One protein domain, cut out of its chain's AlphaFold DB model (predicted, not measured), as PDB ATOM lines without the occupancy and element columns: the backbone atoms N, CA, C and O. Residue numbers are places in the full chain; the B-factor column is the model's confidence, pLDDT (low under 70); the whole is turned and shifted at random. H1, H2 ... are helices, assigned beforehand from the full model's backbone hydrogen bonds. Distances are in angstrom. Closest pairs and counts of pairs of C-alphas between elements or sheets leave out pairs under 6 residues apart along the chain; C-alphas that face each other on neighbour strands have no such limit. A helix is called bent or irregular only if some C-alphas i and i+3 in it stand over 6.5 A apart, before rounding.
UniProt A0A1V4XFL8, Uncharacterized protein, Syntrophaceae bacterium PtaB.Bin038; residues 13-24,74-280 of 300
ATOM      1  N   ILE A  13      18.493 -48.921   0.614       38.84
ATOM      2  CA  ILE A  13      17.152 -49.415   0.282       38.84
ATOM      3  C   ILE A  13      16.165 -48.492  -0.415       38.84
ATOM      4  O   ILE A  13      15.201 -48.990  -0.987       38.84
ATOM      5  N   LEU A  14      16.445 -47.201  -0.521       38.47
ATOM      6  CA  LEU A  14      15.632 -46.324  -1.371       38.47
ATOM      7  C   LEU A  14      16.278 -46.080  -2.737       38.47
ATOM      8  O   LEU A  14      15.564 -45.951  -3.726       38.47
ATOM      9  N   CYS A  15      17.607 -46.202  -2.831       37.94
ATOM     10  CA  CYS A  15      18.335 -46.250  -4.104       37.94
ATOM     11  C   CYS A  15      18.429 -47.672  -4.701       37.94
ATOM     12  O   CYS A  15      18.564 -47.820  -5.906       37.94
ATOM     13  N   ILE A  16      18.304 -48.730  -3.895       41.81
ATOM     14  CA  ILE A  16      18.178 -50.124  -4.343       41.81
ATOM     15  C   ILE A  16      16.823 -50.277  -4.979       41.81
ATOM     16  O   ILE A  16      16.766 -50.529  -6.166       41.81
ATOM     17  N   VAL A  17      15.725 -50.140  -4.226       38.44
ATOM     18  CA  VAL A  17      14.417 -50.639  -4.692       38.44
ATOM     19  C   VAL A  17      13.903 -49.828  -5.883       38.44
ATOM     20  O   VAL A  17      13.172 -50.343  -6.723       38.44
ATOM     21  N   ALA A  18      14.442 -48.621  -6.043       36.66
ATOM     22  CA  ALA A  18      14.432 -47.843  -7.265       36.66
ATOM     23  C   ALA A  18      14.844 -48.602  -8.540       36.66
ATOM     24  O   ALA A  18      14.165 -48.632  -9.564       36.66
ATOM     25  N   VAL A  19      16.003 -49.229  -8.499       38.62
ATOM     26  CA  VAL A  19      16.849 -49.496  -9.665       38.62
ATOM     27  C   VAL A  19      16.438 -50.748 -10.456       38.62
ATOM     28  O   VAL A  19      17.073 -51.181 -11.415       38.62
ATOM     29  N   LEU A  20      15.320 -51.358 -10.075       40.78
ATOM     30  CA  LEU A  20      15.160 -52.804 -10.176       40.78
ATOM     31  C   LEU A  20      14.070 -53.283 -11.140       40.78
ATOM     32  O   LEU A  20      13.760 -54.477 -11.146       40.78
ATOM     33  N   SER A  21      13.560 -52.399 -12.005       37.78
ATOM     34  CA  SER A  21      12.573 -52.752 -13.046       37.78
ATOM     35  C   SER A  21      13.072 -52.716 -14.493       37.78
ATOM     36  O   SER A  21      12.295 -53.051 -15.382       37.78
ATOM     37  N   PHE A  22      14.351 -52.428 -14.767       35.25
ATOM     38  CA  PHE A  22      14.859 -52.456 -16.152       35.25
ATOM     39  C   PHE A  22      14.928 -53.874 -16.771       35.25
ATOM     40  O   PHE A  22      15.169 -54.023 -17.962       35.25
ATOM     41  N   GLY A  23      14.706 -54.932 -15.979       40.31
ATOM     42  CA  GLY A  23      14.921 -56.319 -16.412       40.31
ATOM     43  C   GLY A  23      13.902 -56.894 -17.406       40.31
ATOM     44  O   GLY A  23      14.292 -57.720 -18.218       40.31
ATOM     45  N   VAL A  24      12.615 -56.510 -17.347       38.31
ATOM     46  CA  VAL A  24      11.545 -57.203 -18.110       38.31
ATOM     47  C   VAL A  24      10.432 -56.251 -18.588       38.31
ATOM     48  O   VAL A  24       9.253 -56.445 -18.300       38.31
ATOM     49  N   ARG A  74      26.406 -50.694  14.282       68.81
ATOM     50  CA  ARG A  74      27.313 -49.629  14.800       68.81
ATOM     51  C   ARG A  74      26.640 -48.264  15.129       68.81
ATOM     52  O   ARG A  74      26.200 -47.541  14.255       68.81
ATOM     53  N   GLU A  75      26.704 -47.825  16.374       71.31
ATOM     54  CA  GLU A  75      26.144 -46.575  16.878       71.31
ATOM     55  C   GLU A  75      27.115 -45.441  16.571       71.31
ATOM     56  O   GLU A  75      28.247 -45.426  17.060       71.31
ATOM     57  N   TRP A  76      26.668 -44.480  15.772       78.00
ATOM     58  CA  TRP A  76      27.366 -43.208  15.618       78.00
ATOM     59  C   TRP A  76      26.952 -42.239  16.711       78.00
ATOM     60  O   TRP A  76      25.771 -42.172  17.071       78.00
ATOM     61  N   LYS A  77      27.944 -41.516  17.238       78.19
ATOM     62  CA  LYS A  77      27.771 -40.539  18.317       78.19
ATOM     63  C   LYS A  77      26.968 -39.335  17.837       78.19
ATOM     64  O   LYS A  77      26.056 -38.895  18.530       78.19
ATOM     65  N   ASP A  78      27.294 -38.869  16.641       85.50
ATOM     66  CA  ASP A  78      26.715 -37.724  15.949       85.50
ATOM     67  C   ASP A  78      26.493 -38.068  14.461       85.50
ATOM     68  O   ASP A  78      26.535 -39.243  14.068       85.50
ATOM     69  N   PHE A  79      26.127 -37.075  13.650       86.75
ATOM     70  CA  PHE A  79      25.888 -37.261  12.218       86.75
ATOM     71  C   PHE A  79      27.197 -37.163  11.415       86.75
ATOM     72  O   PHE A  79      27.352 -37.827  10.393       86.75
ATOM     73  N   GLU A  80      28.164 -36.400  11.908       88.75
ATOM     74  CA  GLU A  80      29.465 -36.154  11.305       88.75
ATOM     75  C   GLU A  80      30.319 -37.435  11.266       88.75
ATOM     76  O   GLU A  80      30.815 -37.804  10.198       88.75
ATOM     77  N   ASP A  81      30.422 -38.179  12.379       87.69
ATOM     78  CA  ASP A  81      31.073 -39.504  12.444       87.69
ATOM     79  C   ASP A  81      30.503 -40.458  11.371       87.69
ATOM     80  O   ASP A  81      31.229 -41.238  10.744       87.69
ATOM     81  N   LEU A  82      29.188 -40.391  11.161       87.19
ATOM     82  CA  LEU A  82      28.425 -41.229  10.240       87.19
ATOM     83  C   LEU A  82      28.611 -40.827   8.774       87.19
ATOM     84  O   LEU A  82      28.858 -41.680   7.920       87.19
ATOM     85  N   GLU A  83      28.554 -39.534   8.474       88.00
ATOM     86  CA  GLU A  83      28.851 -39.001   7.147       88.00
ATOM     87  C   GLU A  83      30.290 -39.336   6.727       88.00
ATOM     88  O   GLU A  83      30.521 -39.770   5.597       88.00
ATOM     89  N   GLN A  84      31.255 -39.268   7.652       88.81
ATOM     90  CA  GLN A  84      32.639 -39.670   7.379       88.81
ATOM     91  C   GLN A  84      32.798 -41.171   7.088       88.81
ATOM     92  O   GLN A  84      33.638 -41.548   6.263       88.81
ATOM     93  N   ASP A  85      32.009 -42.052   7.709       85.00
ATOM     94  CA  ASP A  85      31.982 -43.464   7.309       85.00
ATOM     95  C   ASP A  85      31.313 -43.672   5.950       85.00
ATOM     96  O   ASP A  85      31.800 -44.480   5.155       85.00
ATOM     97  N   MET A  86      30.247 -42.925   5.658       83.81
ATOM     98  CA  MET A  86      29.548 -42.992   4.379       83.81
ATOM     99  C   MET A  86      30.469 -42.578   3.221       83.81
ATOM    100  O   MET A  86      30.625 -43.313   2.241       83.81
ATOM    101  N   ILE A  87      31.180 -41.459   3.379       87.25
ATOM    102  CA  ILE A  87      32.222 -40.992   2.456       87.25
ATOM    103  C   ILE A  87      33.341 -42.039   2.329       87.25
ATOM    104  O   ILE A  87      33.779 -42.343   1.217       87.25
ATOM    105  N   ARG A  88      33.791 -42.642   3.439       87.19
ATOM    106  CA  ARG A  88      34.846 -43.673   3.433       87.19
ATOM    107  C   ARG A  88      34.437 -44.933   2.670       87.19
ATOM    108  O   ARG A  88      35.272 -45.497   1.962       87.19
ATOM    109  N   PHE A  89      33.183 -45.363   2.789       84.44
ATOM    110  CA  PHE A  89      32.646 -46.479   2.015       84.44
ATOM    111  C   PHE A  89      32.573 -46.151   0.526       84.44
ATOM    112  O   PHE A  89      33.100 -46.923  -0.271       84.44
ATOM    113  N   CYS A  90      32.036 -44.987   0.151       86.94
ATOM    114  CA  CYS A  90      32.023 -44.536  -1.243       86.94
ATOM    115  C   CYS A  90      33.429 -44.457  -1.846       86.94
ATOM    116  O   CYS A  90      33.664 -45.012  -2.913       86.94
ATOM    117  N   ARG A  91      34.403 -43.897  -1.120       88.06
ATOM    118  CA  ARG A  91      35.807 -43.878  -1.556       88.06
ATOM    119  C   ARG A  91      36.382 -45.286  -1.744       88.06
ATOM    120  O   ARG A  91      37.253 -45.495  -2.580       88.06
ATOM    121  N   ASN A  92      35.910 -46.274  -0.981       87.31
ATOM    122  CA  ASN A  92      36.305 -47.666  -1.182       87.31
ATOM    123  C   ASN A  92      35.556 -48.375  -2.329       87.31
ATOM    124  O   ASN A  92      36.063 -49.374  -2.855       87.31
ATOM    125  N   LEU A  93      34.381 -47.874  -2.720       85.50
ATOM    126  CA  LEU A  93      33.723 -48.237  -3.972       85.50
ATOM    127  C   LEU A  93      34.508 -47.677  -5.166       85.50
ATOM    128  O   LEU A  93      34.802 -48.437  -6.080       85.50
ATOM    129  N   ASP A  94      34.963 -46.423  -5.120       89.75
ATOM    130  CA  ASP A  94      35.732 -45.780  -6.205       89.75
ATOM    131  C   ASP A  94      37.023 -46.540  -6.595       89.75
ATOM    132  O   ASP A  94      37.475 -46.502  -7.740       89.75
ATOM    133  N   GLU A  95      37.603 -47.313  -5.670       90.38
ATOM    134  CA  GLU A  95      38.755 -48.186  -5.937       90.38
ATOM    135  C   GLU A  95      38.422 -49.457  -6.742       90.38
ATOM    136  O   GLU A  95      39.340 -50.131  -7.220       90.38
ATOM    137  N   ARG A  96      37.142 -49.817  -6.889       86.25
ATOM    138  CA  ARG A  96      36.687 -51.074  -7.506       86.25
ATOM    139  C   ARG A  96      36.610 -50.953  -9.022       86.25
ATOM    140  O   ARG A  96      36.033 -50.010  -9.547       86.25
ATOM    141  N   GLU A  97      37.084 -51.975  -9.731       90.88
ATOM    142  CA  GLU A  97      37.037 -52.011 -11.203       90.88
ATOM    143  C   GLU A  97      35.613 -51.864 -11.764       90.88
ATOM    144  O   GLU A  97      35.414 -51.153 -12.747       90.88
ATOM    145  N   TYR A  98      34.608 -52.453 -11.102       84.94
ATOM    146  CA  TYR A  98      33.208 -52.321 -11.519       84.94
ATOM    147  C   TYR A  98      32.646 -50.900 -11.326       84.94
ATOM    148  O   TYR A  98      31.720 -50.530 -12.032       84.94
ATOM    149  N   ILE A  99      33.222 -50.079 -10.437       89.19
ATOM    150  CA  ILE A  99      32.849 -48.665 -10.251       89.19
ATOM    151  C   ILE A  99      33.625 -47.764 -11.209       89.19
ATOM    152  O   ILE A  99      33.038 -46.893 -11.847       89.19
ATOM    153  N   LYS A 100      34.930 -48.012 -11.389       93.12
ATOM    154  CA  LYS A 100      35.763 -47.301 -12.376       93.12
ATOM    155  C   LYS A 100      35.188 -47.395 -13.791       93.12
ATOM    156  O   LYS A 100      35.305 -46.441 -14.559       93.12
ATOM    157  N   ALA A 101      34.521 -48.505 -14.119       93.50
ATOM    158  CA  ALA A 101      33.793 -48.684 -15.373       93.50
ATOM    159  C   ALA A 101      32.726 -47.596 -15.630       93.50
ATOM    160  O   ALA A 101      32.551 -47.197 -16.781       93.50
ATOM    161  N   HIS A 102      32.085 -47.062 -14.581       90.56
ATOM    162  CA  HIS A 102      31.088 -45.978 -14.665       90.56
ATOM    163  C   HIS A 102      31.696 -44.576 -14.803       90.56
ATOM    164  O   HIS A 102      30.967 -43.629 -15.082       90.56
ATOM    165  N   ARG A 103      33.023 -44.425 -14.644       93.88
ATOM    166  CA  ARG A 103      33.772 -43.167 -14.864       93.88
ATOM    167  C   ARG A 103      33.177 -41.948 -14.139       93.88
ATOM    168  O   ARG A 103      33.075 -40.865 -14.712       93.88
ATOM    169  N   LEU A 104      32.783 -42.130 -12.878       92.44
ATOM    170  CA  LEU A 104      32.128 -41.097 -12.072       92.44
ATOM    171  C   LEU A 104      33.078 -39.905 -11.826       92.44
ATOM    172  O   LEU A 104      34.091 -40.089 -11.152       92.44
ATOM    173  N   PRO A 105      32.781 -38.690 -12.331       89.62
ATOM    174  CA  PRO A 105      33.735 -37.575 -12.313       89.62
ATOM    175  C   PRO A 105      33.982 -37.008 -10.909       89.62
ATOM    176  O   PRO A 105      35.081 -36.554 -10.613       89.62
ATOM    177  N   GLU A 106      32.974 -37.067 -10.036       90.75
ATOM    178  CA  GLU A 106      33.025 -36.579  -8.651       90.75
ATOM    179  C   GLU A 106      33.074 -37.727  -7.615       90.75
ATOM    180  O   GLU A 106      32.913 -37.506  -6.412       90.75
ATOM    181  N   GLY A 107      33.282 -38.966  -8.076       91.00
ATOM    182  CA  GLY A 107      33.256 -40.174  -7.248       91.00
ATOM    183  C   GLY A 107      31.855 -40.619  -6.808       91.00
ATOM    184  O   GLY A 107      30.840 -39.945  -7.012       91.00
ATOM    185  N   THR A 108      31.792 -41.796  -6.184       90.25
ATOM    186  CA  THR A 108      30.532 -42.479  -5.856       90.25
ATOM    187  C   THR A 108      29.688 -41.692  -4.855       90.25
ATOM    188  O   THR A 108      28.469 -41.656  -4.994       90.25
ATOM    189  N   TYR A 109      30.297 -41.010  -3.875       89.50
ATOM    190  CA  TYR A 109      29.544 -40.260  -2.859       89.50
ATOM    191  C   TYR A 109      28.690 -39.152  -3.484       89.50
ATOM    192  O   TYR A 109      27.476 -39.115  -3.286       89.50
ATOM    193  N   ARG A 110      29.309 -38.296  -4.305       92.25
ATOM    194  CA  ARG A 110      28.627 -37.191  -4.992       92.25
ATOM    195  C   ARG A 110      27.558 -37.708  -5.955       92.25
ATOM    196  O   ARG A 110      26.457 -37.161  -5.984       92.25
ATOM    197  N   GLN A 111      27.823 -38.820  -6.646       92.44
ATOM    198  CA  GLN A 111      26.828 -39.457  -7.509       92.44
ATOM    199  C   GLN A 111      25.613 -39.985  -6.724       92.44
ATOM    200  O   GLN A 111      24.478 -39.766  -7.147       92.44
ATOM    201  N   LEU A 112      25.813 -40.632  -5.569       88.06
ATOM    202  CA  LEU A 112      24.712 -41.115  -4.726       88.06
ATOM    203  C   LEU A 112      23.883 -39.966  -4.132       88.06
ATOM    204  O   LEU A 112      22.656 -40.053  -4.126       88.06
ATOM    205  N   VAL A 113      24.527 -38.878  -3.691       88.50
ATOM    206  CA  VAL A 113      23.841 -37.659  -3.221       88.50
ATOM    207  C   VAL A 113      23.011 -37.028  -4.345       88.50
ATOM    208  O   VAL A 113      21.861 -36.647  -4.124       88.50
ATOM    209  N   LYS A 114      23.543 -36.969  -5.573       92.06
ATOM    210  CA  LYS A 114      22.795 -36.498  -6.749       92.06
ATOM    211  C   LYS A 114      21.552 -37.354  -7.010       92.06
ATOM    212  O   LYS A 114      20.454 -36.811  -7.047       92.06
ATOM    213  N   ILE A 115      21.714 -38.676  -7.094       89.38
ATOM    214  CA  ILE A 115      20.611 -39.637  -7.279       89.38
ATOM    215  C   ILE A 115      19.537 -39.451  -6.197       89.38
ATOM    216  O   ILE A 115      18.353 -39.383  -6.514       89.38
ATOM    217  N   LEU A 116      19.931 -39.331  -4.927       88.19
ATOM    218  CA  LEU A 116      19.008 -39.102  -3.813       88.19
ATOM    219  C   LEU A 116      18.203 -37.803  -3.984       88.19
ATOM    220  O   LEU A 116      17.002 -37.781  -3.715       88.19
ATOM    221  N   ASN A 117      18.855 -36.735  -4.437       89.94
ATOM    222  CA  ASN A 117      18.231 -35.432  -4.645       89.94
ATOM    223  C   ASN A 117      17.309 -35.407  -5.877       89.94
ATOM    224  O   ASN A 117      16.260 -34.764  -5.826       89.94
ATOM    225  N   ASP A 118      17.643 -36.149  -6.936       90.69
ATOM    226  CA  ASP A 118      16.768 -36.359  -8.095       90.69
ATOM    227  C   ASP A 118      15.503 -37.149  -7.686       90.69
ATOM    228  O   ASP A 118      14.386 -36.776  -8.045       90.69
ATOM    229  N   LEU A 119      15.648 -38.186  -6.847       88.69
ATOM    230  CA  LEU A 119      14.523 -38.936  -6.260       88.69
ATOM    231  C   LEU A 119      13.651 -38.068  -5.338       88.69
ATOM    232  O   LEU A 119      12.426 -38.147  -5.385       88.69
ATOM    233  N   ALA A 120      14.258 -37.198  -4.528       86.75
ATOM    234  CA  ALA A 120      13.522 -36.256  -3.686       86.75
ATOM    235  C   ALA A 120      12.686 -35.258  -4.510       86.75
ATOM    236  O   ALA A 120      11.562 -34.933  -4.133       86.75
ATOM    237  N   ALA A 121      13.206 -34.793  -5.650       93.81
ATOM    238  CA  ALA A 121      12.496 -33.866  -6.532       93.81
ATOM    239  C   ALA A 121      11.278 -34.503  -7.228       93.81
ATOM    240  O   ALA A 121      10.321 -33.799  -7.560       93.81
ATOM    241  N   TYR A 122      11.290 -35.824  -7.436       93.44
ATOM    242  CA  TYR A 122      10.258 -36.545  -8.181       93.44
ATOM    243  C   TYR A 122       9.809 -37.827  -7.456       93.44
ATOM    244  O   TYR A 122      10.139 -38.921  -7.916       93.44
ATOM    245  N   PRO A 123       9.010 -37.730  -6.374       91.75
ATOM    246  CA  PRO A 123       8.481 -38.893  -5.660       91.75
ATOM    247  C   PRO A 123       7.480 -39.726  -6.499       91.75
ATOM    248  O   PRO A 123       6.927 -39.239  -7.492       91.75
ATOM    249  N   PRO A 124       7.239 -41.000  -6.133       91.94
ATOM    250  CA  PRO A 124       6.364 -41.919  -6.859       91.94
ATOM    251  C   PRO A 124       4.884 -41.690  -6.528       91.94
ATOM    252  O   PRO A 124       4.535 -41.064  -5.528       91.94
ATOM    253  N   ILE A 125       3.988 -42.233  -7.355       94.56
ATOM    254  CA  ILE A 125       2.541 -42.070  -7.177       94.56
ATOM    255  C   ILE A 125       2.012 -43.205  -6.297       94.56
ATOM    256  O   ILE A 125       1.907 -44.343  -6.744       94.56
ATOM    257  N   VAL A 126       1.652 -42.922  -5.045       93.00
ATOM    258  CA  VAL A 126       1.136 -43.961  -4.132       93.00
ATOM    259  C   VAL A 126      -0.370 -44.191  -4.309       93.00
ATOM    260  O   VAL A 126      -0.823 -45.322  -4.472       93.00
ATOM    261  N   ALA A 127      -1.165 -43.119  -4.290       92.06
ATOM    262  CA  ALA A 127      -2.623 -43.213  -4.273       92.06
ATOM    263  C   ALA A 127      -3.224 -43.446  -5.673       92.06
ATOM    264  O   ALA A 127      -2.898 -42.756  -6.640       92.06
ATOM    265  N   GLY A 128      -4.165 -44.391  -5.767       90.06
ATOM    266  CA  GLY A 128      -4.983 -44.616  -6.964       90.06
ATOM    267  C   GLY A 128      -4.287 -45.303  -8.146       90.06
ATOM    268  O   GLY A 128      -4.898 -45.404  -9.202       90.06
ATOM    269  N   GLU A 129      -3.054 -45.800  -7.989       91.94
ATOM    270  CA  GLU A 129      -2.315 -46.505  -9.053       91.94
ATOM    271  C   GLU A 129      -3.111 -47.683  -9.645       91.94
ATOM    272  O   GLU A 129      -3.244 -47.795 -10.859       91.94
ATOM    273  N   ALA A 130      -3.680 -48.543  -8.795       87.00
ATOM    274  CA  ALA A 130      -4.375 -49.760  -9.227       87.00
ATOM    275  C   ALA A 130      -5.645 -49.503 -10.065       87.00
ATOM    276  O   ALA A 130      -6.115 -50.410 -10.746       87.00
ATOM    277  N   ALA A 131      -6.203 -48.289 -10.003       91.69
ATOM    278  CA  ALA A 131      -7.409 -47.888 -10.728       91.69
ATOM    279  C   ALA A 131      -7.108 -47.072 -12.001       91.69
ATOM    280  O   ALA A 131      -8.030 -46.719 -12.732       91.69
ATOM    281  N   ASP A 132      -5.839 -46.748 -12.262       94.62
ATOM    282  CA  ASP A 132      -5.425 -45.806 -13.301       94.62
ATOM    283  C   ASP A 132      -4.217 -46.365 -14.080       94.62
ATOM    284  O   ASP A 132      -3.073 -46.291 -13.608       94.62
ATOM    285  N   PRO A 133      -4.437 -46.910 -15.294       91.94
ATOM    286  CA  PRO A 133      -3.370 -47.480 -16.114       91.94
ATOM    287  C   PRO A 133      -2.231 -46.505 -16.447       91.94
ATOM    288  O   PRO A 133      -1.095 -46.944 -16.638       91.94
ATOM    289  N   ALA A 134      -2.493 -45.192 -16.495       93.44
ATOM    290  CA  ALA A 134      -1.459 -44.196 -16.755       93.44
ATOM    291  C   ALA A 134      -0.558 -44.002 -15.525       93.44
ATOM    292  O   ALA A 134       0.668 -43.998 -15.661       93.44
ATOM    293  N   LYS A 135      -1.134 -43.932 -14.314       93.38
ATOM    294  CA  LYS A 135      -0.356 -43.904 -13.058       93.38
ATOM    295  C   LYS A 135       0.447 -45.187 -12.860       93.38
ATOM    296  O   LYS A 135       1.624 -45.108 -12.513       93.38
ATOM    297  N   LEU A 136      -0.152 -46.347 -13.139       90.62
ATOM    298  CA  LEU A 136       0.541 -47.637 -13.108       90.62
ATOM    299  C   LEU A 136       1.775 -47.624 -14.021       90.62
ATOM    300  O   LEU A 136       2.867 -47.977 -13.581       90.62
ATOM    301  N   ARG A 137       1.637 -47.147 -15.264       87.44
ATOM    302  CA  ARG A 137       2.769 -47.023 -16.192       87.44
ATOM    303  C   ARG A 137       3.844 -46.048 -15.691       87.44
ATOM    304  O   ARG A 137       5.022 -46.397 -15.689       87.44
ATOM    305  N   LEU A 138       3.456 -44.860 -15.219       90.31
ATOM    306  CA  LEU A 138       4.391 -43.863 -14.670       90.31
ATOM    307  C   LEU A 138       5.191 -44.395 -13.473       90.31
ATOM    308  O   LEU A 138       6.350 -44.014 -13.293       90.31
ATOM    309  N   ASN A 139       4.586 -45.276 -12.677       88.81
ATOM    310  CA  ASN A 139       5.239 -45.967 -11.576       88.81
ATOM    311  C   ASN A 139       6.163 -47.105 -12.041       88.81
ATOM    312  O   ASN A 139       7.254 -47.245 -11.497       88.81
ATOM    313  N   GLN A 140       5.775 -47.892 -13.049       86.31
ATOM    314  CA  GLN A 140       6.621 -48.942 -13.641       86.31
ATOM    315  C   GLN A 140       7.886 -48.387 -14.315       86.31
ATOM    316  O   GLN A 140       8.929 -49.045 -14.324       86.31
ATOM    317  N   GLU A 141       7.802 -47.175 -14.864       86.38
ATOM    318  CA  GLU A 141       8.913 -46.458 -15.502       86.38
ATOM    319  C   GLU A 141       9.639 -45.497 -14.530       86.38
ATOM    320  O   GLU A 141      10.626 -44.869 -14.914       86.38
ATOM    321  N   HIS A 142       9.187 -45.382 -13.271       88.56
ATOM    322  CA  HIS A 142       9.508 -44.269 -12.366       88.56
ATOM    323  C   HIS A 142      11.004 -43.958 -12.266       88.56
ATOM    324  O   HIS A 142      11.437 -42.857 -12.592       88.56
ATOM    325  N   PHE A 143      11.814 -44.929 -11.858       84.94
ATOM    326  CA  PHE A 143      13.234 -44.691 -11.603       84.94
ATOM    327  C   PHE A 143      14.056 -44.576 -12.886       84.94
ATOM    328  O   PHE A 143      15.024 -43.824 -12.920       84.94
ATOM    329  N   LEU A 144      13.637 -45.230 -13.976       82.62
ATOM    330  CA  LEU A 144      14.249 -45.001 -15.286       82.62
ATOM    331  C   LEU A 144      14.041 -43.548 -15.730       82.62
ATOM    332  O   LEU A 144      14.972 -42.927 -16.231       82.62
ATOM    333  N   ARG A 145      12.841 -43.003 -15.500       91.75
ATOM    334  CA  ARG A 145      12.488 -41.613 -15.806       91.75
ATOM    335  C   ARG A 145      13.190 -40.600 -14.895       91.75
ATOM    336  O   ARG A 145      13.532 -39.526 -15.373       91.75
ATOM    337  N   VAL A 146      13.360 -40.906 -13.605       90.00
ATOM    338  CA  VAL A 146      13.894 -39.951 -12.612       90.00
ATOM    339  C   VAL A 146      15.421 -39.961 -12.539       90.00
ATOM    340  O   VAL A 146      16.019 -38.894 -12.553       90.00
ATOM    341  N   ILE A 147      16.061 -41.137 -12.486       85.94
ATOM    342  CA  ILE A 147      17.523 -41.242 -12.307       85.94
ATOM    343  C   ILE A 147      18.261 -41.756 -13.549       85.94
ATOM    344  O   ILE A 147      19.481 -41.644 -13.611       85.94
ATOM    345  N   GLY A 148      17.564 -42.271 -14.564       85.56
ATOM    346  CA  GLY A 148      18.185 -42.708 -15.817       85.56
ATOM    347  C   GLY A 148      18.883 -44.073 -15.753       85.56
ATOM    348  O   GLY A 148      19.110 -44.659 -14.693       85.56
ATOM    349  N   LYS A 149      19.219 -44.601 -16.937       86.19
ATOM    350  CA  LYS A 149      19.758 -45.960 -17.115       86.19
ATOM    351  C   LYS A 149      21.143 -46.158 -16.486       86.19
ATOM    352  O   LYS A 149      21.406 -47.232 -15.951       86.19
ATOM    353  N   ASP A 150      22.006 -45.149 -16.524       88.19
ATOM    354  CA  ASP A 150      23.402 -45.298 -16.091       88.19
ATOM    355  C   ASP A 150      23.512 -45.339 -14.559       88.19
ATOM    356  O   ASP A 150      24.188 -46.201 -14.004       88.19
ATOM    357  N   ASN A 151      22.732 -44.509 -13.860       87.44
ATOM    358  CA  ASN A 151      22.583 -44.586 -12.402       87.44
ATOM    359  C   ASN A 151      21.934 -45.903 -11.957       87.44
ATOM    360  O   ASN A 151      22.301 -46.457 -10.920       87.44
ATOM    361  N   ILE A 152      21.001 -46.428 -12.757       82.19
ATOM    362  CA  ILE A 152      20.453 -47.773 -12.579       82.19
ATOM    363  C   ILE A 152      21.564 -48.827 -12.690       82.19
ATOM    364  O   ILE A 152      21.703 -49.652 -11.793       82.19
ATOM    365  N   ALA A 153      22.399 -48.785 -13.730       83.19
ATOM    366  CA  ALA A 153      23.501 -49.734 -13.893       83.19
ATOM    367  C   ALA A 153      24.510 -49.667 -12.726       83.19
ATOM    368  O   ALA A 153      24.820 -50.699 -12.135       83.19
ATOM    369  N   LEU A 154      24.930 -48.465 -12.319       86.19
ATOM    370  CA  LEU A 154      25.815 -48.247 -11.167       86.19
ATOM    371  C   LEU A 154      25.289 -48.917  -9.889       86.19
ATOM    372  O   LEU A 154      26.014 -49.627  -9.191       86.19
ATOM    373  N   LEU A 155      24.013 -48.696  -9.578       81.56
ATOM    374  CA  LEU A 155      23.389 -49.210  -8.363       81.56
ATOM    375  C   LEU A 155      23.114 -50.725  -8.432       81.56
ATOM    376  O   LEU A 155      23.163 -51.390  -7.395       81.56
ATOM    377  N   LEU A 156      22.902 -51.291  -9.629       77.75
ATOM    378  CA  LEU A 156      22.884 -52.744  -9.859       77.75
ATOM    379  C   LEU A 156      24.254 -53.383  -9.601       77.75
ATOM    380  O   LEU A 156      24.323 -54.429  -8.953       77.75
ATOM    381  N   ASP A 157      25.336 -52.765 -10.074       82.31
ATOM    382  CA  ASP A 157      26.685 -53.316  -9.925       82.31
ATOM    383  C   ASP A 157      27.163 -53.263  -8.467       82.31
ATOM    384  O   ASP A 157      27.763 -54.226  -7.980       82.31
ATOM    385  N   ILE A 158      26.823 -52.192  -7.734       83.44
ATOM    386  CA  ILE A 158      27.008 -52.108  -6.274       83.44
ATOM    387  C   ILE A 158      26.243 -53.244  -5.581       83.44
ATOM    388  O   ILE A 158      26.829 -53.992  -4.801       83.44
ATOM    389  N   LEU A 159      24.956 -53.421  -5.891       75.56
ATOM    390  CA  LEU A 159      24.122 -54.492  -5.335       75.56
ATOM    391  C   LEU A 159      24.723 -55.886  -5.533       75.56
ATOM    392  O   LEU A 159      24.821 -56.659  -4.581       75.56
ATOM    393  N   ALA A 160      25.119 -56.204  -6.766       79.00
ATOM    394  CA  ALA A 160      25.657 -57.511  -7.123       79.00
ATOM    395  C   ALA A 160      27.029 -57.778  -6.480       79.00
ATOM    396  O   ALA A 160      27.325 -58.912  -6.098       79.00
ATOM    397  N   SER A 161      27.852 -56.737  -6.324       81.56
ATOM    398  CA  SER A 161      29.235 -56.857  -5.842       81.56
ATOM    399  C   SER A 161      29.376 -56.770  -4.318       81.56
ATOM    400  O   SER A 161      30.325 -57.312  -3.752       81.56
ATOM    401  N   GLU A 162      28.445 -56.103  -3.629       80.94
ATOM    402  CA  GLU A 162      28.551 -55.769  -2.198       80.94
ATOM    403  C   GLU A 162      27.644 -56.626  -1.291       80.94
ATOM    404  O   GLU A 162      27.494 -56.344  -0.101       80.94
ATOM    405  N   THR A 163      27.077 -57.715  -1.827       77.81
ATOM    406  CA  THR A 163      26.114 -58.623  -1.162       77.81
ATOM    407  C   THR A 163      26.506 -59.073   0.254       77.81
ATOM    408  O   THR A 163      25.653 -59.126   1.144       77.81
ATOM    409  N   GLU A 164      27.786 -59.370   0.500       78.88
ATOM    410  CA  GLU A 164      28.281 -59.806   1.817       78.88
ATOM    411  C   GLU A 164      28.147 -58.725   2.896       78.88
ATOM    412  O   GLU A 164      27.871 -59.039   4.051       78.88
ATOM    413  N   MET A 165      28.330 -57.460   2.516       77.69
ATOM    414  CA  MET A 165      28.195 -56.304   3.402       77.69
ATOM    415  C   MET A 165      26.808 -55.671   3.285       77.69
ATOM    416  O   MET A 165      26.554 -54.664   3.928       77.69
ATOM    417  N   MET A 166      25.884 -56.236   2.500       77.69
ATOM    418  CA  MET A 166      24.592 -55.603   2.224       77.69
ATOM    419  C   MET A 166      23.750 -55.368   3.480       77.69
ATOM    420  O   MET A 166      22.988 -54.415   3.494       77.69
ATOM    421  N   GLU A 167      23.912 -56.163   4.542       79.12
ATOM    422  CA  GLU A 167      23.341 -55.810   5.848       79.12
ATOM    423  C   GLU A 167      24.006 -54.549   6.407       79.12
ATOM    424  O   GLU A 167      23.331 -53.537   6.468       79.12
ATOM    425  N   SER A 168      25.311 -54.555   6.711       77.38
ATOM    426  CA  SER A 168      26.061 -53.420   7.291       77.38
ATOM    427  C   SER A 168      26.086 -52.129   6.460       77.38
ATOM    428  O   SER A 168      26.097 -51.037   7.013       77.38
ATOM    429  N   THR A 169      26.160 -52.250   5.135       78.25
ATOM    430  CA  THR A 169      26.318 -51.143   4.180       78.25
ATOM    431  C   THR A 169      24.992 -50.498   3.892       78.25
ATOM    432  O   THR A 169      24.920 -49.271   3.871       78.25
ATOM    433  N   ALA A 170      23.946 -51.316   3.720       80.19
ATOM    434  CA  ALA A 170      22.623 -50.784   3.901       80.19
ATOM    435  C   ALA A 170      22.624 -50.103   5.251       80.19
ATOM    436  O   ALA A 170      22.418 -48.894   5.244       80.19
ATOM    437  N   GLU A 171      22.982 -50.808   6.332       78.69
ATOM    438  CA  GLU A 171      22.921 -50.322   7.709       78.69
ATOM    439  C   GLU A 171      23.779 -49.087   8.038       78.69
ATOM    440  O   GLU A 171      23.758 -48.616   9.156       78.69
ATOM    441  N   MET A 172      24.429 -48.443   7.076       81.12
ATOM    442  CA  MET A 172      24.951 -47.083   7.243       81.12
ATOM    443  C   MET A 172      24.003 -45.992   6.751       81.12
ATOM    444  O   MET A 172      23.900 -44.908   7.319       81.12
ATOM    445  N   LEU A 173      23.292 -46.280   5.675       82.31
ATOM    446  CA  LEU A 173      22.607 -45.281   4.881       82.31
ATOM    447  C   LEU A 173      21.215 -44.873   5.430       82.31
ATOM    448  O   LEU A 173      20.732 -43.831   5.006       82.31
ATOM    449  N   PHE A 174      20.540 -45.620   6.331       86.06
ATOM    450  CA  PHE A 174      19.268 -45.160   6.963       86.06
ATOM    451  C   PHE A 174      19.619 -44.108   7.954       86.06
ATOM    452  O   PHE A 174      18.964 -43.084   7.992       86.06
ATOM    453  N   ASP A 175      20.602 -44.401   8.798       86.56
ATOM    454  CA  ASP A 175      20.973 -43.497   9.856       86.56
ATOM    455  C   ASP A 175      21.553 -42.252   9.198       86.56
ATOM    456  O   ASP A 175      21.166 -41.157   9.579       86.56
ATOM    457  N   TRP A 176      22.360 -42.390   8.136       90.00
ATOM    458  CA  TRP A 176      22.846 -41.230   7.393       90.00
ATOM    459  C   TRP A 176      21.686 -40.448   6.758       90.00
ATOM    460  O   TRP A 176      21.589 -39.243   6.957       90.00
ATOM    461  N   LEU A 177      20.742 -41.114   6.083       87.75
ATOM    462  CA  LEU A 177      19.595 -40.434   5.477       87.75
ATOM    463  C   LEU A 177      18.674 -39.789   6.526       87.75
ATOM    464  O   LEU A 177      18.390 -38.603   6.455       87.75
ATOM    465  N   THR A 178      18.204 -40.549   7.511       88.06
ATOM    466  CA  THR A 178      17.241 -40.098   8.527       88.06
ATOM    467  C   THR A 178      17.839 -39.071   9.479       88.06
ATOM    468  O   THR A 178      17.220 -38.027   9.667       88.06
ATOM    469  N   ARG A 179      19.048 -39.296  10.018       90.75
ATOM    470  CA  ARG A 179      19.728 -38.296  10.856       90.75
ATOM    471  C   ARG A 179      20.134 -37.078  10.028       90.75
ATOM    472  O   ARG A 179      20.045 -35.974  10.542       90.75
ATOM    473  N   GLY A 180      20.505 -37.250   8.758       88.25
ATOM    474  CA  GLY A 180      20.800 -36.143   7.846       88.25
ATOM    475  C   GLY A 180      19.581 -35.269   7.537       88.25
ATOM    476  O   GLY A 180      19.691 -34.045   7.539       88.25
ATOM    477  N   ILE A 181      18.402 -35.880   7.361       88.06
ATOM    478  CA  ILE A 181      17.115 -35.172   7.259       88.06
ATOM    479  C   ILE A 181      16.800 -34.437   8.568       88.06
ATOM    480  O   ILE A 181      16.450 -33.258   8.544       88.06
ATOM    481  N   ASP A 182      16.938 -35.112   9.712       90.00
ATOM    482  CA  ASP A 182      16.613 -34.540  11.025       90.00
ATOM    483  C   ASP A 182      17.573 -33.393  11.413       90.00
ATOM    484  O   ASP A 182      17.136 -32.382  11.962       90.00
ATOM    485  N   ALA A 183      18.854 -33.500  11.040       89.75
ATOM    486  CA  ALA A 183      19.875 -32.458  11.164       89.75
ATOM    487  C   ALA A 183      19.777 -31.357  10.088       89.75
ATOM    488  O   ALA A 183      20.485 -30.356  10.175       89.75
ATOM    489  N   ARG A 184      18.896 -31.515   9.087       89.81
ATOM    490  CA  ARG A 184      18.712 -30.596   7.947       89.81
ATOM    491  C   ARG A 184      20.002 -30.340   7.152       89.81
ATOM    492  O   ARG A 184      20.286 -29.201   6.777       89.81
ATOM    493  N   ASN A 185      20.777 -31.394   6.896       88.50
ATOM    494  CA  ASN A 185      22.006 -31.317   6.105       88.50
ATOM    495  C   ASN A 185      21.709 -30.737   4.698       88.50
ATOM    496  O   ASN A 185      20.852 -31.277   3.996       88.50
ATOM    497  N   PRO A 186      22.412 -29.676   4.250       87.81
ATOM    498  CA  PRO A 186      22.133 -29.007   2.977       87.81
ATOM    499  C   PRO A 186      22.409 -29.863   1.726       87.81
ATOM    500  O   PRO A 186      21.892 -29.548   0.652       87.81
ATOM    501  N   GLU A 187      23.201 -30.934   1.833       86.75
ATOM    502  CA  GLU A 187      23.428 -31.886   0.740       86.75
ATOM    503  C   GLU A 187      22.239 -32.845   0.536       86.75
ATOM    504  O   GLU A 187      22.045 -33.347  -0.573       86.75
ATOM    505  N   ILE A 188      21.417 -33.075   1.570       85.06
ATOM    506  CA  ILE A 188      20.296 -34.024   1.572       85.06
ATOM    507  C   ILE A 188      18.978 -33.255   1.399       85.06
ATOM    508  O   ILE A 188      18.426 -32.702   2.346       85.06
ATOM    509  N   ARG A 189      18.438 -33.236   0.173       88.75
ATOM    510  CA  ARG A 189      17.167 -32.553  -0.151       88.75
ATOM    511  C   ARG A 189      15.921 -33.409   0.075       88.75
ATOM    512  O   ARG A 189      14.810 -32.889   0.029       88.75
ATOM    513  N   MET A 190      16.097 -34.713   0.287       86.19
ATOM    514  CA  MET A 190      15.027 -35.606   0.736       86.19
ATOM    515  C   MET A 190      14.448 -35.066   2.050       86.19
ATOM    516  O   MET A 190      15.208 -34.636   2.909       86.19
ATOM    517  N   THR A 191      13.129 -35.104   2.244       90.38
ATOM    518  CA  THR A 191      12.522 -34.839   3.561       90.38
ATOM    519  C   THR A 191      11.789 -36.077   4.069       90.38
ATOM    520  O   THR A 191      11.590 -37.040   3.322       90.38
ATOM    521  N   GLN A 192      11.329 -36.056   5.326       89.31
ATOM    522  CA  GLN A 192      10.491 -37.129   5.881       89.31
ATOM    523  C   GLN A 192       9.242 -37.402   5.014       89.31
ATOM    524  O   GLN A 192       8.779 -38.539   4.938       89.31
ATOM    525  N   LYS A 193       8.721 -36.386   4.305       93.75
ATOM    526  CA  LYS A 193       7.545 -36.502   3.430       93.75
ATOM    527  C   LYS A 193       7.815 -37.369   2.196       93.75
ATOM    528  O   LYS A 193       7.003 -38.245   1.898       93.75
ATOM    529  N   GLU A 194       8.911 -37.123   1.483       91.12
ATOM    530  CA  GLU A 194       9.303 -37.858   0.271       91.12
ATOM    531  C   GLU A 194       9.855 -39.246   0.624       91.12
ATOM    532  O   GLU A 194       9.499 -40.232  -0.020       91.12
ATOM    533  N   LEU A 195      10.620 -39.344   1.717       90.25
ATOM    534  CA  LEU A 195      11.051 -40.606   2.323       90.25
ATOM    535  C   LEU A 195       9.847 -41.531   2.591       90.25
ATOM    536  O   LEU A 195       9.856 -42.710   2.224       90.25
ATOM    537  N   TYR A 196       8.771 -40.974   3.153       94.56
ATOM    538  CA  TYR A 196       7.507 -41.676   3.351       94.56
ATOM    539  C   TYR A 196       6.795 -42.067   2.042       94.56
ATOM    540  O   TYR A 196       6.231 -43.161   1.996       94.56
ATOM    541  N   GLU A 197       6.832 -41.256   0.970       94.69
ATOM    542  CA  GLU A 197       6.232 -41.652  -0.325       94.69
ATOM    543  C   GLU A 197       6.863 -42.932  -0.854       94.69
ATOM    544  O   GLU A 197       6.146 -43.848  -1.247       94.69
ATOM    545  N   TYR A 198       8.196 -43.023  -0.841       95.06
ATOM    546  CA  TYR A 198       8.884 -44.218  -1.319       95.06
ATOM    547  C   TYR A 198       8.586 -45.442  -0.445       95.06
ATOM    548  O   TYR A 198       8.328 -46.525  -0.969       95.06
ATOM    549  N   ALA A 199       8.546 -45.278   0.878       93.62
ATOM    550  CA  ALA A 199       8.184 -46.362   1.784       93.62
ATOM    551  C   ALA A 199       6.742 -46.859   1.550       93.62
ATOM    552  O   ALA A 199       6.508 -48.061   1.397       93.62
ATOM    553  N   ALA A 200       5.775 -45.943   1.450       95.50
ATOM    554  CA  ALA A 200       4.387 -46.277   1.149       95.50
ATOM    555  C   ALA A 200       4.242 -46.890  -0.255       95.50
ATOM    556  O   ALA A 200       3.520 -47.878  -0.417       95.50
ATOM    557  N   PHE A 201       4.974 -46.378  -1.248       95.19
ATOM    558  CA  PHE A 201       5.048 -46.922  -2.603       95.19
ATOM    559  C   PHE A 201       5.453 -48.398  -2.593       95.19
ATOM    560  O   PHE A 201       4.688 -49.234  -3.080       95.19
ATOM    561  N   PHE A 202       6.589 -48.746  -1.983       92.94
ATOM    562  CA  PHE A 202       7.075 -50.129  -1.951       92.94
ATOM    563  C   PHE A 202       6.153 -51.083  -1.176       92.94
ATOM    564  O   PHE A 202       5.976 -52.229  -1.589       92.94
ATOM    565  N   LEU A 203       5.516 -50.618  -0.095       93.38
ATOM    566  CA  LEU A 203       4.639 -51.454   0.733       93.38
ATOM    567  C   LEU A 203       3.222 -51.636   0.162       93.38
ATOM    568  O   LEU A 203       2.591 -52.665   0.417       93.38
ATOM    569  N   THR A 204       2.697 -50.672  -0.603       94.62
ATOM    570  CA  THR A 204       1.274 -50.661  -1.006       94.62
ATOM    571  C   THR A 204       1.032 -50.842  -2.503       94.62
ATOM    572  O   THR A 204       0.165 -51.644  -2.859       94.62
ATOM    573  N   THR A 205       1.806 -50.188  -3.370       93.81
ATOM    574  CA  THR A 205       1.550 -50.152  -4.822       93.81
ATOM    575  C   THR A 205       1.893 -51.468  -5.523       93.81
ATOM    576  O   THR A 205       2.721 -52.250  -5.044       93.81
ATOM    577  N   LEU A 206       1.261 -51.729  -6.670       91.69
ATOM    578  CA  LEU A 206       1.568 -52.884  -7.513       91.69
ATOM    579  C   LEU A 206       2.974 -52.747  -8.095       91.69
ATOM    580  O   LEU A 206       3.740 -53.710  -8.056       91.69
ATOM    581  N   SER A 207       3.341 -51.557  -8.586       88.56
ATOM    582  CA  SER A 207       4.681 -51.342  -9.142       88.56
ATOM    583  C   SER A 207       5.752 -51.502  -8.073       88.56
ATOM    584  O   SER A 207       6.688 -52.266  -8.283       88.56
ATOM    585  N   GLY A 208       5.603 -50.861  -6.908       87.94
ATOM    586  CA  GLY A 208       6.548 -50.962  -5.792       87.94
ATOM    587  C   GLY A 208       6.790 -52.406  -5.342       87.94
ATOM    588  O   GLY A 208       7.939 -52.827  -5.191       87.94
ATOM    589  N   LYS A 209       5.725 -53.212  -5.248       89.12
ATOM    590  CA  LYS A 209       5.829 -54.659  -4.994       89.12
ATOM    591  C   LYS A 209       6.518 -55.407  -6.137       89.12
ATOM    592  O   LYS A 209       7.331 -56.288  -5.871       89.12
ATOM    593  N   ALA A 210       6.273 -55.040  -7.393       83.62
ATOM    594  CA  ALA A 210       6.962 -55.629  -8.541       83.62
ATOM    595  C   ALA A 210       8.471 -55.295  -8.574       83.62
ATOM    596  O   ALA A 210       9.265 -56.173  -8.913       83.62
ATOM    597  N   TYR A 211       8.893 -54.087  -8.168       82.25
ATOM    598  CA  TYR A 211      10.316 -53.756  -7.963       82.25
ATOM    599  C   TYR A 211      10.956 -54.686  -6.917       82.25
ATOM    600  O   TYR A 211      12.028 -55.247  -7.160       82.25
ATOM    601  N   LEU A 212      10.274 -54.891  -5.782       81.50
ATOM    602  CA  LEU A 212      10.711 -55.767  -4.688       81.50
ATOM    603  C   LEU A 212      10.775 -57.253  -5.080       81.50
ATOM    604  O   LEU A 212      11.734 -57.942  -4.736       81.50
ATOM    605  N   TRP A 213       9.769 -57.768  -5.791       80.38
ATOM    606  CA  TRP A 213       9.701 -59.180  -6.190       80.38
ATOM    607  C   TRP A 213      10.739 -59.575  -7.242       80.38
ATOM    608  O   TRP A 213      11.093 -60.747  -7.329       80.38
ATOM    609  N   ARG A 214      11.283 -58.612  -7.994       74.62
ATOM    610  CA  ARG A 214      12.368 -58.834  -8.965       74.62
ATOM    611  C   ARG A 214      13.745 -59.048  -8.317       74.62
ATOM    612  O   ARG A 214      14.740 -59.053  -9.038       74.62
ATOM    613  N   ARG A 215      13.831 -59.181  -6.985       77.06
ATOM    614  CA  ARG A 215      15.091 -59.327  -6.238       77.06
ATOM    615  C   ARG A 215      15.262 -60.646  -5.514       77.06
ATOM    616  O   ARG A 215      14.301 -61.337  -5.184       77.06
ATOM    617  N   ASP A 216      16.527 -60.921  -5.200       80.44
ATOM    618  CA  ASP A 216      16.896 -61.887  -4.182       80.44
ATOM    619  C   ASP A 216      16.237 -61.544  -2.836       80.44
ATOM    620  O   ASP A 216      15.934 -60.386  -2.516       80.44
ATOM    621  N   SER A 217      16.032 -62.577  -2.024       87.19
ATOM    622  CA  SER A 217      15.319 -62.439  -0.762       87.19
ATOM    623  C   SER A 217      16.019 -61.505   0.225       87.19
ATOM    624  O   SER A 217      15.322 -60.838   0.978       87.19
ATOM    625  N   LYS A 218      17.359 -61.400   0.231       86.50
ATOM    626  CA  LYS A 218      18.064 -60.539   1.194       86.50
ATOM    627  C   LYS A 218      17.778 -59.073   0.895       86.50
ATOM    628  O   LYS A 218      17.329 -58.353   1.784       86.50
ATOM    629  N   THR A 219      17.936 -58.662  -0.362       82.88
ATOM    630  CA  THR A 219      17.573 -57.316  -0.819       82.88
ATOM    631  C   THR A 219      16.107 -57.005  -0.508       82.88
ATOM    632  O   THR A 219      15.810 -55.967   0.081       82.88
ATOM    633  N   ARG A 220      15.183 -57.921  -0.838       87.94
ATOM    634  CA  ARG A 220      13.735 -57.738  -0.628       87.94
ATOM    635  C   ARG A 220      13.339 -57.617   0.849       87.94
ATOM    636  O   ARG A 220      12.519 -56.764   1.193       87.94
ATOM    637  N   ILE A 221      13.905 -58.461   1.711       90.75
ATOM    638  CA  ILE A 221      13.640 -58.481   3.158       90.75
ATOM    639  C   ILE A 221      14.059 -57.163   3.785       90.75
ATOM    640  O   ILE A 221      13.241 -56.469   4.391       90.75
ATOM    641  N   LEU A 222      15.323 -56.792   3.587       88.88
ATOM    642  CA  LEU A 222      15.865 -55.558   4.127       88.88
ATOM    643  C   LEU A 222      15.051 -54.361   3.600       88.88
ATOM    644  O   LEU A 222      14.673 -53.477   4.367       88.88
ATOM    645  N   ALA A 223      14.699 -54.365   2.310       86.06
ATOM    646  CA  ALA A 223      13.936 -53.291   1.683       86.06
ATOM    647  C   ALA A 223      12.561 -53.059   2.313       86.06
ATOM    648  O   ALA A 223      12.162 -51.925   2.602       86.06
ATOM    649  N   THR A 224      11.856 -54.160   2.557       92.62
ATOM    650  CA  THR A 224      10.551 -54.161   3.214       92.62
ATOM    651  C   THR A 224      10.682 -53.677   4.659       92.62
ATOM    652  O   THR A 224       9.886 -52.849   5.096       92.62
ATOM    653  N   TYR A 225      11.720 -54.115   5.384       94.06
ATOM    654  CA  TYR A 225      11.950 -53.728   6.778       94.06
ATOM    655  C   TYR A 225      12.094 -52.211   6.955       94.06
ATOM    656  O   TYR A 225      11.453 -51.635   7.829       94.06
ATOM    657  N   TYR A 226      12.918 -51.533   6.152       92.38
ATOM    658  CA  TYR A 226      13.152 -50.098   6.385       92.38
ATOM    659  C   TYR A 226      12.047 -49.223   5.810       92.38
ATOM    660  O   TYR A 226      11.741 -48.187   6.392       92.38
ATOM    661  N   SER A 227      11.339 -49.702   4.783       94.31
ATOM    662  CA  SER A 227      10.052 -49.115   4.401       94.31
ATOM    663  C   SER A 227       9.051 -49.178   5.571       94.31
ATOM    664  O   SER A 227       8.385 -48.187   5.863       94.31
ATOM    665  N   LEU A 228       8.988 -50.297   6.309       94.44
ATOM    666  CA  LEU A 228       8.152 -50.402   7.514       94.44
ATOM    667  C   LEU A 228       8.590 -49.435   8.618       94.44
ATOM    668  O   LEU A 228       7.724 -48.805   9.215       94.44
ATOM    669  N   LEU A 229       9.895 -49.267   8.871       92.69
ATOM    670  CA  LEU A 229      10.372 -48.309   9.881       92.69
ATOM    671  C   LEU A 229      10.018 -46.852   9.542       92.69
ATOM    672  O   LEU A 229       9.705 -46.080  10.448       92.69
ATOM    673  N   VAL A 230      10.036 -46.471   8.261       92.88
ATOM    674  CA  VAL A 230       9.599 -45.135   7.819       92.88
ATOM    675  C   VAL A 230       8.099 -44.944   8.044       92.88
ATOM    676  O   VAL A 230       7.686 -43.917   8.580       92.88
ATOM    677  N   VAL A 231       7.268 -45.925   7.676       94.00
ATOM    678  CA  VAL A 231       5.814 -45.817   7.880       94.00
ATOM    679  C   VAL A 231       5.445 -45.886   9.366       94.00
ATOM    680  O   VAL A 231       4.557 -45.158   9.796       94.00
ATOM    681  N   ASP A 232       6.148 -46.675  10.181       94.62
ATOM    682  CA  ASP A 232       6.008 -46.658  11.643       94.62
ATOM    683  C   ASP A 232       6.359 -45.286  12.242       94.62
ATOM    684  O   ASP A 232       5.607 -44.755  13.061       94.62
ATOM    685  N   ARG A 233       7.458 -44.662  11.794       91.94
ATOM    686  CA  ARG A 233       7.788 -43.285  12.181       91.94
ATOM    687  C   ARG A 233       6.650 -42.328  11.813       91.94
ATOM    688  O   ARG A 233       6.188 -41.588  12.677       91.94
ATOM    689  N   ALA A 234       6.125 -42.418  10.590       92.62
ATOM    690  CA  ALA A 234       4.994 -41.604  10.147       92.62
ATOM    691  C   ALA A 234       3.682 -41.898  10.908       92.62
ATOM    692  O   ALA A 234       2.857 -41.004  11.083       92.62
ATOM    693  N   ASN A 235       3.476 -43.120  11.410       94.50
ATOM    694  CA  ASN A 235       2.367 -43.437  12.314       94.50
ATOM    695  C   ASN A 235       2.526 -42.717  13.658       94.50
ATOM    696  O   ASN A 235       1.593 -42.056  14.116       94.50
ATOM    697  N   ARG A 236       3.716 -42.799  14.267       93.81
ATOM    698  CA  ARG A 236       4.028 -42.139  15.548       93.81
ATOM    699  C   ARG A 236       3.949 -40.612  15.451       93.81
ATOM    700  O   ARG A 236       3.430 -39.974  16.361       93.81
ATOM    701  N   GLU A 237       4.387 -40.041  14.333       93.88
ATOM    702  CA  GLU A 237       4.320 -38.602  14.032       93.88
ATOM    703  C   GLU A 237       2.943 -38.139  13.508       93.88
ATOM    704  O   GLU A 237       2.736 -36.944  13.311       93.88
ATOM    705  N   ARG A 238       1.982 -39.057  13.303       95.00
ATOM    706  CA  ARG A 238       0.647 -38.800  12.714       95.00
ATOM    707  C   ARG A 238       0.684 -38.201  11.295       95.00
ATOM    708  O   ARG A 238      -0.233 -37.492  10.886       95.00
ATOM    709  N   THR A 239       1.718 -38.528  10.522       94.44
ATOM    710  CA  THR A 239       1.955 -38.088   9.136       94.44
ATOM    711  C   THR A 239       1.674 -39.174   8.078       94.44
ATOM    712  O   THR A 239       1.864 -38.930   6.884       94.44
ATOM    713  N   ASN A 240       1.166 -40.356   8.466       94.81
ATOM    714  CA  ASN A 240       0.772 -41.459   7.564       94.81
ATOM    715  C   ASN A 240      -0.492 -41.148   6.720       94.81
ATOM    716  O   ASN A 240      -1.543 -41.766   6.876       94.81
ATOM    717  N   ARG A 241      -0.385 -40.199   5.786       94.69
ATOM    718  CA  ARG A 241      -1.482 -39.709   4.923       94.69
ATOM    719  C   ARG A 241      -2.178 -40.760   4.050       94.69
ATOM    720  O   ARG A 241      -3.344 -40.578   3.721       94.69
ATOM    721  N   HIS A 242      -1.491 -41.838   3.668       95.44
ATOM    722  CA  HIS A 242      -2.065 -42.928   2.863       95.44
ATOM    723  C   HIS A 242      -2.694 -44.035   3.722       95.44
ATOM    724  O   HIS A 242      -3.130 -45.043   3.173       95.44
ATOM    725  N   ASN A 243      -2.741 -43.871   5.054       94.88
ATOM    726  CA  ASN A 243      -3.296 -44.838   6.011       94.88
ATOM    727  C   ASN A 243      -2.726 -46.261   5.844       94.88
ATOM    728  O   ASN A 243      -3.447 -47.256   5.921       94.88
ATOM    729  N   VAL A 244      -1.419 -46.363   5.587       94.44
ATOM    730  CA  VAL A 244      -0.736 -47.644   5.369       94.44
ATOM    731  C   VAL A 244      -0.742 -48.469   6.660       94.44
ATOM    732  O   VAL A 244      -0.049 -48.112   7.615       94.44
ATOM    733  N   ASP A 245      -1.482 -49.581   6.685       93.56
ATOM    734  CA  ASP A 245      -1.404 -50.554   7.781       93.56
ATOM    735  C   ASP A 245      -0.138 -51.406   7.639       93.56
ATOM    736  O   ASP A 245       0.008 -52.215   6.718       93.56
ATOM    737  N   ILE A 246       0.792 -51.212   8.572       93.25
ATOM    738  CA  ILE A 246       2.079 -51.908   8.604       93.25
ATOM    739  C   ILE A 246       1.968 -53.350   9.111       93.25
ATOM    740  O   ILE A 246       2.805 -54.175   8.752       93.25
ATOM    741  N   ARG A 247       0.937 -53.689   9.898       93.25
ATOM    742  CA  ARG A 247       0.818 -54.980  10.601       93.25
ATOM    743  C   ARG A 247       0.833 -56.204   9.672       93.25
ATOM    744  O   ARG A 247       1.665 -57.082   9.897       93.25
ATOM    745  N   PRO A 248       0.015 -56.291   8.599       93.31
ATOM    746  CA  PRO A 248       0.027 -57.466   7.722       93.31
ATOM    747  C   PRO A 248       1.339 -57.625   6.941       93.31
ATOM    748  O   PRO A 248       1.651 -58.730   6.499       93.31
ATOM    749  N   VAL A 249       2.109 -56.547   6.754       92.06
ATOM    750  CA  VAL A 249       3.412 -56.608   6.080       92.06
ATOM    751  C   VAL A 249       4.535 -56.921   7.077       92.06
ATOM    752  O   VAL A 249       5.418 -57.705   6.744       92.06
ATOM    753  N   ALA A 250       4.465 -56.406   8.307       94.31
ATOM    754  CA  ALA A 250       5.376 -56.750   9.398       94.31
ATOM    755  C   ALA A 250       5.311 -58.245   9.752       94.31
ATOM    756  O   ALA A 250       6.361 -58.877   9.846       94.31
ATOM    757  N   ALA A 251       4.109 -58.829   9.835       92.88
ATOM    758  CA  ALA A 251       3.926 -60.261  10.086       92.88
ATOM    759  C   ALA A 251       4.556 -61.132   8.978       92.88
ATOM    760  O   ALA A 251       5.372 -62.005   9.254       92.88
ATOM    761  N   ARG A 252       4.278 -60.836   7.698       93.00
ATOM    762  CA  ARG A 252       4.897 -61.555   6.562       93.00
ATOM    763  C   ARG A 252       6.417 -61.401   6.531       93.00
ATOM    764  O   ARG A 252       7.133 -62.333   6.180       93.00
ATOM    765  N   LEU A 253       6.913 -60.218   6.885       93.75
ATOM    766  CA  LEU A 253       8.344 -59.969   6.972       93.75
ATOM    767  C   LEU A 253       8.987 -60.722   8.143       93.75
ATOM    768  O   LEU A 253      10.127 -61.161   8.012       93.75
ATOM    769  N   MET A 254       8.276 -60.903   9.261       94.50
ATOM    770  CA  MET A 254       8.723 -61.753  10.366       94.50
ATOM    771  C   MET A 254       8.990 -63.174   9.865       94.50
ATOM    772  O   MET A 254      10.072 -63.704  10.112       94.50
ATOM    773  N   ASP A 255       8.056 -63.751   9.104       92.88
ATOM    774  CA  ASP A 255       8.204 -65.083   8.512       92.88
ATOM    775  C   ASP A 255       9.387 -65.147   7.534       92.88
ATOM    776  O   ASP A 255      10.221 -66.051   7.633       92.88
ATOM    777  N   ASP A 256       9.521 -64.171   6.630       92.75
ATOM    778  CA  ASP A 256      10.652 -64.085   5.693       92.75
ATOM    779  C   ASP A 256      12.004 -63.998   6.453       92.75
ATOM    780  O   ASP A 256      12.945 -64.736   6.149       92.75
ATOM    781  N   VAL A 257      12.105 -63.156   7.494       93.19
ATOM    782  CA  VAL A 257      13.304 -62.990   8.347       93.19
ATOM    783  C   VAL A 257      13.607 -64.245   9.177       93.19
ATOM    784  O   VAL A 257      14.773 -64.566   9.421       93.19
ATOM    785  N   VAL A 258      12.580 -64.971   9.627       90.62
ATOM    786  CA  VAL A 258      12.717 -66.219  10.395       90.62
ATOM    787  C   VAL A 258      13.163 -67.385   9.509       90.62
ATOM    788  O   VAL A 258      13.955 -68.224   9.951       90.62
ATOM    789  N   ASN A 259      12.708 -67.443   8.261       90.50
ATOM    790  CA  ASN A 259      13.028 -68.547   7.358       90.50
ATOM    791  C   ASN A 259      14.326 -68.325   6.563       90.50
ATOM    792  O   ASN A 259      15.008 -69.291   6.207       90.50
ATOM    793  N   TYR A 260      14.724 -67.074   6.322       90.19
ATOM    794  CA  TYR A 260      15.920 -66.770   5.541       90.19
ATOM    795  C   TYR A 260      17.225 -66.912   6.350       90.19
ATOM    796  O   TYR A 260      17.459 -66.234   7.352       90.19
ATOM    797  N   ARG A 261      18.119 -67.802   5.895       83.88
ATOM    798  CA  ARG A 261      19.324 -68.220   6.641       83.88
ATOM    799  C   ARG A 261      20.524 -67.265   6.556       83.88
ATOM    800  O   ARG A 261      21.436 -67.403   7.363       83.88
ATOM    801  N   HIS A 262      20.550 -66.318   5.614       85.50
ATOM    802  CA  HIS A 262      21.733 -65.480   5.331       85.50
ATOM    803  C   HIS A 262      21.595 -64.018   5.809       85.50
ATOM    804  O   HIS A 262      22.085 -63.097   5.148       85.50
ATOM    805  N   LEU A 263      20.922 -63.813   6.949       84.38
ATOM    806  CA  LEU A 263      20.852 -62.535   7.669       84.38
ATOM    807  C   LEU A 263      21.635 -62.636   8.984       84.38
ATOM    808  O   LEU A 263      21.205 -63.316   9.918       84.38
ATOM    809  N   SER A 264      22.768 -61.942   9.059       86.12
ATOM    810  CA  SER A 264      23.588 -61.799  10.266       86.12
ATOM    811  C   SER A 264      22.835 -61.110  11.410       86.12
ATOM    812  O   SER A 264      23.046 -61.450  12.574       86.12
ATOM    813  N   TYR A 265      21.938 -60.167  11.107       83.25
ATOM    814  CA  TYR A 265      21.250 -59.335  12.105       83.25
ATOM    815  C   TYR A 265      19.834 -59.818  12.445       83.25
ATOM    816  O   TYR A 265      19.103 -59.145  13.175       83.25
ATOM    817  N   ARG A 266      19.453 -61.018  11.983       88.75
ATOM    818  CA  ARG A 266      18.118 -61.625  12.148       88.75
ATOM    819  C   ARG A 266      17.481 -61.402  13.525       88.75
ATOM    820  O   ARG A 266      16.322 -61.005  13.599       88.75
ATOM    821  N   GLY A 267      18.211 -61.644  14.618       88.69
ATOM    822  CA  GLY A 267      17.669 -61.507  15.979       88.69
ATOM    823  C   GLY A 267      17.212 -60.083  16.327       88.69
ATOM    824  O   GLY A 267      16.253 -59.902  17.073       88.69
ATOM    825  N   GLN A 268      17.857 -59.069  15.750       87.25
ATOM    826  CA  GLN A 268      17.516 -57.661  15.953       87.25
ATOM    827  C   GLN A 268      16.338 -57.247  15.082       87.25
ATOM    828  O   GLN A 268      15.438 -56.573  15.580       87.25
ATOM    829  N   TYR A 269      16.296 -57.722  13.832       90.25
ATOM    830  CA  TYR A 269      15.142 -57.528  12.961       90.25
ATOM    831  C   TYR A 269      13.875 -58.124  13.588       90.25
ATOM    832  O   TYR A 269      12.883 -57.419  13.733       90.25
ATOM    833  N   VAL A 270      13.939 -59.363  14.094       92.06
ATOM    834  CA  VAL A 270      12.840 -59.989  14.855       92.06
ATOM    835  C   VAL A 270      12.456 -59.156  16.084       92.06
ATOM    836  O   VAL A 270      11.275 -58.891  16.295       92.06
ATOM    837  N   LYS A 271      13.428 -58.700  16.892       92.38
ATOM    838  CA  LYS A 271      13.156 -57.870  18.082       92.38
ATOM    839  C   LYS A 271      12.432 -56.567  17.724       92.38
ATOM    840  O   LYS A 271      11.501 -56.180  18.425       92.38
ATOM    841  N   LYS A 272      12.859 -55.892  16.655       90.88
ATOM    842  CA  LYS A 272      12.263 -54.636  16.185       90.88
ATOM    843  C   LYS A 272      10.874 -54.855  15.593       90.88
ATOM    844  O   LYS A 272       9.968 -54.132  15.981       90.88
ATOM    845  N   LEU A 273      10.676 -55.872  14.753       91.62
ATOM    846  CA  LEU A 273       9.360 -56.189  14.180       91.62
ATOM    847  C   LEU A 273       8.331 -56.550  15.263       91.62
ATOM    848  O   LEU A 273       7.222 -56.028  15.224       91.62
ATOM    849  N   LYS A 274       8.711 -57.317  16.299       90.81
ATOM    850  CA  LYS A 274       7.825 -57.593  17.451       90.81
ATOM    851  C   LYS A 274       7.413 -56.324  18.204       90.81
ATOM    852  O   LYS A 274       6.309 -56.256  18.732       90.81
ATOM    853  N   ALA A 275       8.281 -55.313  18.251       89.31
ATOM    854  CA  ALA A 275       7.953 -54.026  18.860       89.31
ATOM    855  C   ALA A 275       6.971 -53.189  18.014       89.31
ATOM    856  O   ALA A 275       6.325 -52.311  18.573       89.31
ATOM    857  N   LEU A 276       6.826 -53.470  16.709       85.62
ATOM    858  CA  LEU A 276       5.803 -52.857  15.843       85.62
ATOM    859  C   LEU A 276       4.426 -53.534  15.981       85.62
ATOM    860  O   LEU A 276       3.405 -52.926  15.673       85.62
ATOM    861  N   GLU A 277       4.391 -54.800  16.411       70.38
ATOM    862  CA  GLU A 277       3.153 -55.559  16.645       70.38
ATOM    863  C   GLU A 277       2.526 -55.263  18.018       70.38
ATOM    864  O   GLU A 277       1.322 -55.446  18.203       70.38
ATOM    865  N   ALA A 278       3.325 -54.798  18.983       62.19
ATOM    866  CA  ALA A 278       2.851 -54.456  20.318       62.19
ATOM    867  C   ALA A 278       1.888 -53.247  20.272       62.19
ATOM    868  O   ALA A 278       2.249 -52.196  19.737       62.19
ATOM    869  N   PRO A 279       0.673 -53.340  20.849       54.19
ATOM    870  CA  PRO A 279      -0.245 -52.208  20.884       54.19
ATOM    871  C   PRO A 279       0.338 -51.073  21.734       54.19
ATOM    872  O   PRO A 279       0.848 -51.306  22.827       54.19
ATOM    873  N   ALA A 280       0.179 -49.824  21.286       50.38
ATOM    874  CA  ALA A 280       0.716 -48.636  21.967       50.38
ATOM    875  C   ALA A 280       0.288 -48.489  23.449       50.38
ATOM    876  O   ALA A 280       0.925 -47.766  24.210       50.38
TER     877      ALA A 280
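AT A GLANCE: This is residues 13 to 24 and 74 to 280 of the 300 residues of an uncharacterized protein of Syntrophaceae bacterium PtaB.Bin038 (UniProt A0A1V4XFL8). A rounded ball of helices surrounds one short helix, H1, which sits in the middle with H4, H6, H7, H8, H9 and H10 round it. At one end H10, H11 and H12 make an up-and-down bundle, each running against the one before; H2 and H3 lie at the other end, and H5 packs on H9 at the edge. The printed part has 219 residues with twelve named helices, H1 to H12 along the chain, and no named strand, in the class all helix. It is compact, with a radius of gyration of the C-alphas of 16.8 A, and spans 46 by 43 by 36 A.

HOW THE PARTS SIT: H1, residues 13 to 18, touches residues 219 to 226 of the hub H10, residues 217 to 236, with C-alphas 13 and 223 closest at 5.2 A. H1 also touches H6, residues 142 to 161 (C-alphas 18 and 143, 5.5 A), and H9, residues 206 to 213 (C-alphas 17 and 211, 6.1 A). H2, residues 80 to 94, touches H4, residues 107 to 121, through 107 to 109 (C-alphas 90 and 109, 5.2 A). With residues 82 to 86, H2 touches H7, residues 163 to 182 (C-alphas 82 and 176, 6.3 A). H3, residues 97 to 100, touches residues 154 to 158 of H6 (C-alphas 98 and 157, 6.8 A). H5, residues 133 to 140, touches H9 at a shallow tilt of 28 degrees (C-alphas 140 and 207, 5.5 A). H8, residues 192 to 204, touches H10 at a steep tilt of 53 degrees (C-alphas 199 and 227, 4.2 A). H10 and H11, residues 247 to 259, form a helical hairpin (C-alphas 221 and 253, 6.7 A). H11 forms another with H12, residues 266 to 277, at a shallow tilt of 19 degrees (C-alphas 250 and 273, 6.2 A). Helix packing is mostly crossed, only just, with 4 of 12 pairs shallow. Every O i to N i+4 pair is within hydrogen-bond range in H2, H4, H5, H8, H9, H10 and H12, against 1 of 2 in H1, 13 of 16 in H6, 11 of 16 in H7 and 8 of 9 in H11; H3 is too short for such a pair.

IN THESE COORDINATES: H1 begins at C-alpha 13, (17.152, -49.415, 0.282), and H12 ends at C-alpha 277, (3.153, -55.559, 16.645). First to last C-alpha, H7 measures 28.6 A, H10 28.4 A and H6 24.3 A. H6 and H7 are irregular: C-alphas 146 and 149 are 9.5 A apart, C-alphas 164 and 167 7.5 A.

THE WHOLE: The farthest C-alphas, of Arg 103 and Pro 279, are 50.2 A apart. Residues 25 to 73 are not printed, leaving 37.3 A between C-alphas 24 and 74. The link from H4 to H5 is long, with 11 residues. Residues 13 to 24, 74 and 278 to 280 have pLDDT under 70.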